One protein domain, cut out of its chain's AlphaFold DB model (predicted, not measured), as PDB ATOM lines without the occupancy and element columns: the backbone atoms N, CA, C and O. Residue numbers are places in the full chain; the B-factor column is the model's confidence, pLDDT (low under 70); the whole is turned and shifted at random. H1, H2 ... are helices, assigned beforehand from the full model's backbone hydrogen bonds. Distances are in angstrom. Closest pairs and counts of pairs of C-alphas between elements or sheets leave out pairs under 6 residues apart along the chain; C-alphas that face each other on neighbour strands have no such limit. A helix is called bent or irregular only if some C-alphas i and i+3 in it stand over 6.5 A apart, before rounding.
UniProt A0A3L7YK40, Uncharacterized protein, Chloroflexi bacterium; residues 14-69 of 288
ATOM      1  N   PRO A  14     124.179  88.029 161.510       47.47
ATOM      2  CA  PRO A  14     125.496  88.455 161.979       47.47
ATOM      3  C   PRO A  14     125.768  89.916 161.609       47.47
ATOM      4  O   PRO A  14     126.583  90.561 162.246       47.47
ATOM      5  N   PHE A  15     125.045  90.452 160.623       45.12
ATOM      6  CA  PHE A  15     125.088  91.847 160.203       45.12
ATOM      7  C   PHE A  15     124.308  92.807 161.120       45.12
ATOM      8  O   PHE A  15     124.644  93.985 161.148       45.12
ATOM      9  N   ASP A  16     123.343  92.329 161.916       45.31
ATOM     10  CA  ASP A  16     122.615  93.156 162.900       45.31
ATOM     11  C   ASP A  16     123.441  93.396 164.181       45.31
ATOM     12  O   ASP A  16     123.130  94.283 164.973       45.31
ATOM     13  N   LEU A  17     124.524  92.633 164.378       49.66
ATOM     14  CA  LEU A  17     125.479  92.807 165.480       49.66
ATOM     15  C   LEU A  17     126.513  93.914 165.226       49.66
ATOM     16  O   LEU A  17     127.236  94.289 166.148       49.66
ATOM     17  N   PHE A  18     126.602  94.439 163.999       53.06
ATOM     18  CA  PHE A  18     127.642  95.394 163.629       53.06
ATOM     19  C   PHE A  18     127.022  96.646 163.002       53.06
ATOM     20  O   PHE A  18     126.781  96.674 161.792       53.06
ATOM     21  N   PRO A  19     126.758  97.699 163.802       50.00
ATOM     22  CA  PRO A  19     126.362  98.989 163.258       50.00
ATOM     23  C   PRO A  19     127.404  99.487 162.250       50.00
ATOM     24  O   PRO A  19     128.590  99.162 162.326       50.00
ATOM     25  N   THR A  20     126.962 100.337 161.325       53.34
ATOM     26  CA  THR A  20     127.776 100.972 160.271       53.34
ATOM     27  C   THR A  20     129.013 101.727 160.788       53.34
ATOM     28  O   THR A  20     129.881 102.090 159.996       53.34
ATOM     29  N   SER A  21     129.132 101.912 162.107       55.59
ATOM     30  CA  SER A  21     130.372 102.224 162.814       55.59
ATOM     31  C   SER A  21     130.539 101.279 164.017       55.59
ATOM     32  O   SER A  21     129.707 101.351 164.927       55.59
ATOM     33  N   PRO A  22     131.575 100.422 164.071       62.50
ATOM     34  CA  PRO A  22     131.821  99.575 165.233       62.50
ATOM     35  C   PRO A  22     132.216 100.449 166.429       62.50
ATOM     36  O   PRO A  22     133.320 100.989 166.478       62.50
ATOM     37  N   ASP A  23     131.293 100.622 167.372       74.75
ATOM     38  CA  ASP A  23     131.566 101.269 168.652       74.75
ATOM     39  C   ASP A  23     132.098 100.239 169.657       74.75
ATOM     40  O   ASP A  23     131.621  99.100 169.707       74.75
ATOM     41  N   ALA A  24     133.084 100.631 170.466       77.69
ATOM     42  CA  ALA A  24     133.777  99.723 171.377       77.69
ATOM     43  C   ALA A  24     132.822  99.093 172.403       77.69
ATOM     44  O   ALA A  24     132.923  97.897 172.674       77.69
ATOM     45  N   GLY A  25     131.847  99.858 172.909       82.69
ATOM     46  CA  GLY A  25     130.845  99.351 173.849       82.69
ATOM     47  C   GLY A  25     129.972  98.248 173.246       82.69
ATOM     48  O   GLY A  25     129.774  97.206 173.861       82.69
ATOM     49  N   THR A  26     129.540  98.418 171.992       83.31
ATOM     50  CA  THR A  26     128.726  97.402 171.297       83.31
ATOM     51  C   THR A  26     129.524  96.118 171.050       83.31
ATOM     52  O   THR A  26     128.994  95.017 171.191       83.31
ATOM     53  N   LEU A  27     130.814  96.243 170.716       84.00
ATOM     54  CA  LEU A  27     131.701  95.092 170.534       84.00
ATOM     55  C   LEU A  27     131.951  94.340 171.847       84.00
ATOM     56  O   LEU A  27     132.004  93.112 171.830       84.00
ATOM     57  N   MET A  28     132.089  95.050 172.968       88.38
ATOM     58  CA  MET A  28     132.265  94.434 174.288       88.38
ATOM     59  C   MET A  28     131.001  93.696 174.740       88.38
ATOM     60  O   MET A  28     131.089  92.531 175.121       88.38
ATOM     61  N   ASP A  29     129.824  94.306 174.584       88.75
ATOM     62  CA  ASP A  29     128.539  93.653 174.866       88.75
ATOM     63  C   ASP A  29     128.346  92.383 174.020       88.75
ATOM     64  O   ASP A  29     127.852  91.357 174.499       88.75
ATOM     65  N   ALA A  30     128.746  92.434 172.744       87.06
ATOM     66  CA  ALA A  30     128.727  91.271 171.864       87.06
ATOM     67  C   ALA A  30     129.730  90.199 172.321       87.06
ATOM     68  O   ALA A  30     129.396  89.015 172.323       87.06
ATOM     69  N   ALA A  31     130.932  90.599 172.744       89.12
ATOM     70  CA  ALA A  31     131.988  89.703 173.208       89.12
ATOM     71  C   ALA A  31     131.614  88.935 174.479       89.12
ATOM     72  O   ALA A  31     131.930  87.750 174.584       89.12
ATOM     73  N   GLU A  32     130.916  89.576 175.420       90.88
ATOM     74  CA  GLU A  32     130.419  88.929 176.642       90.88
ATOM     75  C   GLU A  32     129.389  87.835 176.347       90.88
ATOM     76  O   GLU A  32     129.318  86.824 177.047       90.88
ATOM     77  N   ARG A  33     128.594  88.020 175.289       90.75
ATOM     78  CA  ARG A  33     127.557  87.069 174.864       90.75
ATOM     79  C   ARG A  33     128.081  86.017 173.887       90.75
ATOM     80  O   ARG A  33     127.377  85.045 173.614       90.75
ATOM     81  N   PHE A  34     129.282  86.202 173.343       90.62
ATOM     82  CA  PHE A  34     129.833  85.320 172.324       90.62
ATOM     83  C   PHE A  34     130.385  84.026 172.946       90.62
ATOM     84  O   PHE A  34     131.148  84.077 173.917       90.62
ATOM     85  N   PRO A  35     130.061  82.840 172.398       89.25
ATOM     86  CA  PRO A  35     130.621  81.587 172.891       89.25
ATOM     87  C   PRO A  35     132.146  81.569 172.708       89.25
ATOM     88  O   PRO A  35     132.656  81.717 171.600       89.25
ATOM     89  N   GLY A  36     132.884  81.381 173.806       89.31
ATOM     90  CA  GLY A  36     134.351  81.473 173.818       89.31
ATOM     91  C   GLY A  36     134.902  82.874 174.121       89.31
ATOM     92  O   GLY A  36     136.121  83.051 174.147       89.31
ATOM     93  N   GLY A  37     134.029  83.848 174.392       92.62
ATOM     94  CA  GLY A  37     134.386  85.173 174.894       92.62
ATOM     95  C   GLY A  37     135.082  86.085 173.872       92.62
ATOM     96  O   GLY A  37     135.052  85.823 172.664       92.62
ATOM     97  N   PRO A  38     135.756  87.151 174.346       92.56
ATOM     98  CA  PRO A  38     136.356  88.170 173.482       92.56
ATOM     99  C   PRO A  38     137.410  87.630 172.514       92.56
ATOM    100  O   PRO A  38     137.461  88.051 171.364       92.56
ATOM    101  N   VAL A  39     138.222  86.659 172.944       94.00
ATOM    102  CA  VAL A  39     139.268  86.042 172.108       94.00
ATOM    103  C   VAL A  39     138.661  85.335 170.895       94.00
ATOM    104  O   VAL A  39     139.142  85.503 169.774       94.00
ATOM    105  N   ALA A  40     137.588  84.567 171.105       93.25
ATOM    106  CA  ALA A  40     136.901  83.865 170.027       93.25
ATOM    107  C   ALA A  40     136.210  84.846 169.070       93.25
ATOM    108  O   ALA A  40     136.273  84.657 167.856       93.25
ATOM    109  N   LEU A  41     135.614  85.923 169.594       91.00
ATOM    110  CA  LEU A  41     135.003  86.949 168.753       91.00
ATOM    111  C   LEU A  41     136.049  87.690 167.905       91.00
ATOM    112  O   LEU A  41     135.839  87.860 166.707       91.00
ATOM    113  N   VAL A  42     137.201  88.060 168.478       91.38
ATOM    114  CA  VAL A  42     138.324  88.661 167.729       91.38
ATOM    115  C   VAL A  42     138.786  87.740 166.601       91.38
ATOM    116  O   VAL A  42     138.954  88.191 165.471       91.38
ATOM    117  N   PHE A  43     138.930  86.443 166.876       92.00
ATOM    118  CA  PHE A  43     139.284  85.464 165.850       92.00
ATOM    119  C   PHE A  43     138.259  85.421 164.708       92.00
ATOM    120  O   PHE A  43     138.633  85.438 163.538       92.00
ATOM    121  N   VAL A  44     136.962  85.407 165.025       90.69
ATOM    122  CA  VAL A  44     135.890  85.399 164.015       90.69
ATOM    123  C   VAL A  44     135.865  86.693 163.200       90.69
ATOM    124  O   VAL A  44     135.644  86.646 161.987       90.69
ATOM    125  N   LEU A  45     136.128  87.837 163.837       88.44
ATOM    126  CA  LEU A  45     136.225  89.134 163.167       88.44
ATOM    127  C   LEU A  45     137.388  89.176 162.170       88.44
ATOM    128  O   LEU A  45     137.205  89.670 161.059       88.44
ATOM    129  N   PHE A  46     138.544  88.611 162.526       89.06
ATOM    130  CA  PHE A  46     139.678  88.471 161.606       89.06
ATOM    131  C   PHE A  46     139.411  87.450 160.495       89.06
ATOM    132  O   PHE A  46     139.782  87.674 159.348       89.06
ATOM    133  N   TRP A  47     138.723  86.350 160.804       87.00
ATOM    134  CA  TRP A  47     138.444  85.287 159.839       87.00
ATOM    135  C   TRP A  47     137.464  85.695 158.731       87.00
ATOM    136  O   TRP A  47     137.520  85.163 157.623       87.00
ATOM    137  N   SER A  48     136.519  86.583 159.034       83.12
ATOM    138  CA  SER A  48     135.347  86.833 158.193       83.12
ATOM    139  C   SER A  48     135.707  87.558 156.881       83.12
ATOM    140  O   SER A  48     135.895  88.775 156.895       83.12
ATOM    141  N   PRO A  49     135.701  86.880 155.709       62.72
ATOM    142  CA  PRO A  49     136.223  87.453 154.459       62.72
ATOM    143  C   PRO A  49     135.379  88.626 153.951       62.72
ATOM    144  O   PRO A  49     135.895  89.628 153.467       62.72
ATOM    145  N   TRP A  50     134.058  88.520 154.109       63.28
ATOM    146  CA  TRP A  50     133.098  89.569 153.750       63.28
ATOM    147  C   TRP A  50     133.205  90.802 154.639       63.28
ATOM    148  O   TRP A  50     132.769  91.882 154.254       63.28
ATOM    149  N   MET A  51     133.784  90.633 155.825       60.59
ATOM    150  CA  MET A  51     133.979  91.707 156.773       60.59
ATOM    151  C   MET A  51     135.418  92.190 156.813       60.59
ATOM    152  O   MET A  51     135.658  93.096 157.581       60.59
ATOM    153  N   ALA A  52     136.356  91.704 155.996       62.78
ATOM    154  CA  ALA A  52     137.777  92.059 156.117       62.78
ATOM    155  C   ALA A  52     138.040  93.580 156.238       62.78
ATOM    156  O   ALA A  52     138.846  94.010 157.062       62.78
ATOM    157  N   ALA A  53     137.284  94.411 155.506       60.81
ATOM    158  CA  ALA A  53     137.397  95.872 155.560       60.81
ATOM    159  C   ALA A  53     136.982  96.511 156.908       60.81
ATOM    160  O   ALA A  53     137.475  97.582 157.249       60.81
ATOM    161  N   ILE A  54     136.081  95.881 157.669       70.56
ATOM    162  CA  ILE A  54     135.546  96.389 158.951       70.56
ATOM    163  C   ILE A  54     136.031  95.535 160.136       70.56
ATOM    164  O   ILE A  54     136.284  96.046 161.222       70.56
ATOM    165  N   GLY A  55     136.200  94.237 159.915       80.00
ATOM    166  CA  GLY A  55     136.510  93.191 160.878       80.00
ATOM    167  C   GLY A  55     137.932  93.264 161.410       80.00
ATOM    168  O   GLY A  55     138.118  93.050 162.602       80.00
ATOM    169  N   ILE A  56     138.921  93.652 160.594       82.25
ATOM    170  CA  ILE A  56     140.288  93.865 161.095       82.25
ATOM    171  C   ILE A  56     140.324  95.055 162.075       82.25
ATOM    172  O   ILE A  56     140.732  94.853 163.222       82.25
ATOM    173  N   PRO A  57     139.839  96.265 161.716       80.38
ATOM    174  CA  PRO A  57     139.729  97.365 162.676       80.38
ATOM    175  C   PRO A  57     138.874  97.023 163.904       80.38
ATOM    176  O   PRO A  57     139.288  97.299 165.027       80.38
ATOM    177  N   ALA A  58     137.714  96.385 163.721       83.25
ATOM    178  CA  ALA A  58     136.832  96.011 164.827       83.25
ATOM    179  C   ALA A  58     137.488  94.991 165.769       83.25
ATOM    180  O   ALA A  58     137.416  95.147 166.986       83.25
ATOM    181  N   GLY A  59     138.175  93.986 165.225       87.12
ATOM    182  CA  GLY A  59     138.918  92.996 166.000       87.12
ATOM    183  C   GLY A  59     140.073  93.622 166.779       87.12
ATOM    184  O   GLY A  59     140.290  93.264 167.933       87.12
ATOM    185  N   LEU A  60     140.763  94.612 166.203       87.19
ATOM    186  CA  LEU A  60     141.810  95.382 166.888       87.19
ATOM    187  C   LEU A  60     141.255  96.230 168.035       87.19
ATOM    188  O   LEU A  60     141.802  96.204 169.139       87.19
ATOM    189  N   ILE A  61     140.161  96.956 167.785       86.19
ATOM    190  CA  ILE A  61     139.478  97.769 168.798       86.19
ATOM    191  C   ILE A  61     139.001  96.869 169.937       86.19
ATOM    192  O   ILE A  61     139.300  97.156 171.097       86.19
ATOM    193  N   LEU A  62     138.330  95.759 169.619       88.25
ATOM    194  CA  LEU A  62     137.849  94.803 170.610       88.25
ATOM    195  C   LEU A  62     139.003  94.188 171.407       88.25
ATOM    196  O   LEU A  62     138.944  94.156 172.631       88.25
ATOM    197  N   ALA A  63     140.070  93.738 170.742       90.25
ATOM    198  CA  ALA A  63     141.211  93.128 171.418       90.25
ATOM    199  C   ALA A  63     141.874  94.087 172.414       90.25
ATOM    200  O   ALA A  63     142.227  93.677 173.519       90.25
ATOM    201  N   ARG A  64     141.996  95.369 172.049       87.88
ATOM    202  CA  ARG A  64     142.523  96.412 172.936       87.88
ATOM    203  C   ARG A  64     141.619  96.632 174.150       87.88
ATOM    204  O   ARG A  64     142.118  96.632 175.270       87.88
ATOM    205  N   HIS A  65     140.312  96.792 173.939       88.94
ATOM    206  CA  HIS A  65     139.352  97.047 175.021       88.94
ATOM    207  C   HIS A  65     139.180  95.847 175.954       88.94
ATOM    208  O   HIS A  65     139.057  96.015 177.164       88.94
ATOM    209  N   ALA A  66     139.257  94.634 175.414       89.94
ATOM    210  CA  ALA A  66     139.237  93.400 176.186       89.94
ATOM    211  C   ALA A  66     140.572  93.104 176.904       89.94
ATOM    212  O   ALA A  66     140.686  92.082 177.578       89.94
ATOM    213  N   GLY A  67     141.595  93.956 176.752       90.38
ATOM    214  CA  GLY A  67     142.902  93.774 177.387       90.38
ATOM    215  C   GLY A  67     143.681  92.559 176.871       90.38
ATOM    216  O   GLY A  67     144.525  92.016 177.586       90.38
ATOM    217  N   ILE A  68     143.404  92.104 175.644       92.94
ATOM    218  CA  ILE A  68     144.094  90.961 175.041       92.94
ATOM    219  C   ILE A  68     145.535  91.367 174.723       92.94
ATOM    220  O   ILE A  68     145.798  92.418 174.138       92.94
ATOM    221  N   ASN A  69     146.486  90.507 175.097       93.19
ATOM    222  CA  ASN A  69     147.901  90.742 174.834       93.19
ATOM    223  C   ASN A  69     148.148  90.936 173.316       93.19
ATOM    224  O   ASN A  69     147.731  90.083 172.529       93.19
TER     225      ASN A  69
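What this domain is: This is residues 14 to 69 of the 288 residues of an uncharacterized protein of Chloroflexi bacterium (UniProt A0A3L7YK40). Two helices, H2 and H3, fold back on each other as a helical hairpin, and a third, H1, crosses over one face of it at the end where H2 begins and H3 ends. The leading residues 14 to 23, with no named element, lie on the same side of the hairpin as H1, and H3 is kinked near residue 56. The printed part has 56 residues with three named helices, in the order H1, H2, H3, and no named strand; the class is all helix. The whole is compact, with a radius of gyration of the C-alphas of 9.9 A, and rounded, with spans of 24 by 19 by 18 A.

Where its parts are: Residues 14 to 23 come first, from C-alpha 14 at (125.496, 88.455, 161.979). H1 follows, residues 24 to 33, 14.5 A from first to last C-alpha, and begins at C-alpha 24 at (133.777, 99.723, 171.377). H2, residues 37 to 47, is 15.6 A long. H3, residues 49 to 65, is the longest helix at 22.9 A and ends at C-alpha 65 at (139.352, 97.047, 175.021). H3 is irregular: C-alphas 50 and 53 are 7.8 A apart, and it has a kink of 56 degrees near residue 56. Residues 66 to 69 hold no named element.

How they stand to each other: H2 and H3 touch as a helical hairpin, with 19 pairs of C-alphas within 8 A; the closest C-alphas are those of Leu 45 and Gly 55, 4.7 A apart. They run opposite ways at a shallow tilt of 32 degrees, only just short of steep. H1 touches H3 at residues 58 to 65 alone; their closest C-alphas, those of Leu 27 and Leu 62, are 6.2 A apart. The lines of H1 and H3 are about perpendicular, at 86 degrees. H1 and H2 touch only at the corner by their link, with the C-alphas of Ala 31 and Pro 38 closest at 4.6 A. They run opposite ways at a steep tilt of 69 degrees, only just short of about perpendicular. In H2 every O i to N i+4 pair is within hydrogen-bond range; in H1 it is 5 of 6 and in H3 9 of 13.

The domain as a whole: The two C-alphas farthest apart are those of Asp 16 and Asn 69, at 28.1 A. The printed part runs from residue 14 to 69 with no cut. The links from H1 to H2 and from H2 to H3 are tight, with 3 residues and 1 residue between them. The mean pLDDT of the printed part is 79.3; residues 14 to 22 and 49 to 53 are under 70, where the model's confidence is low.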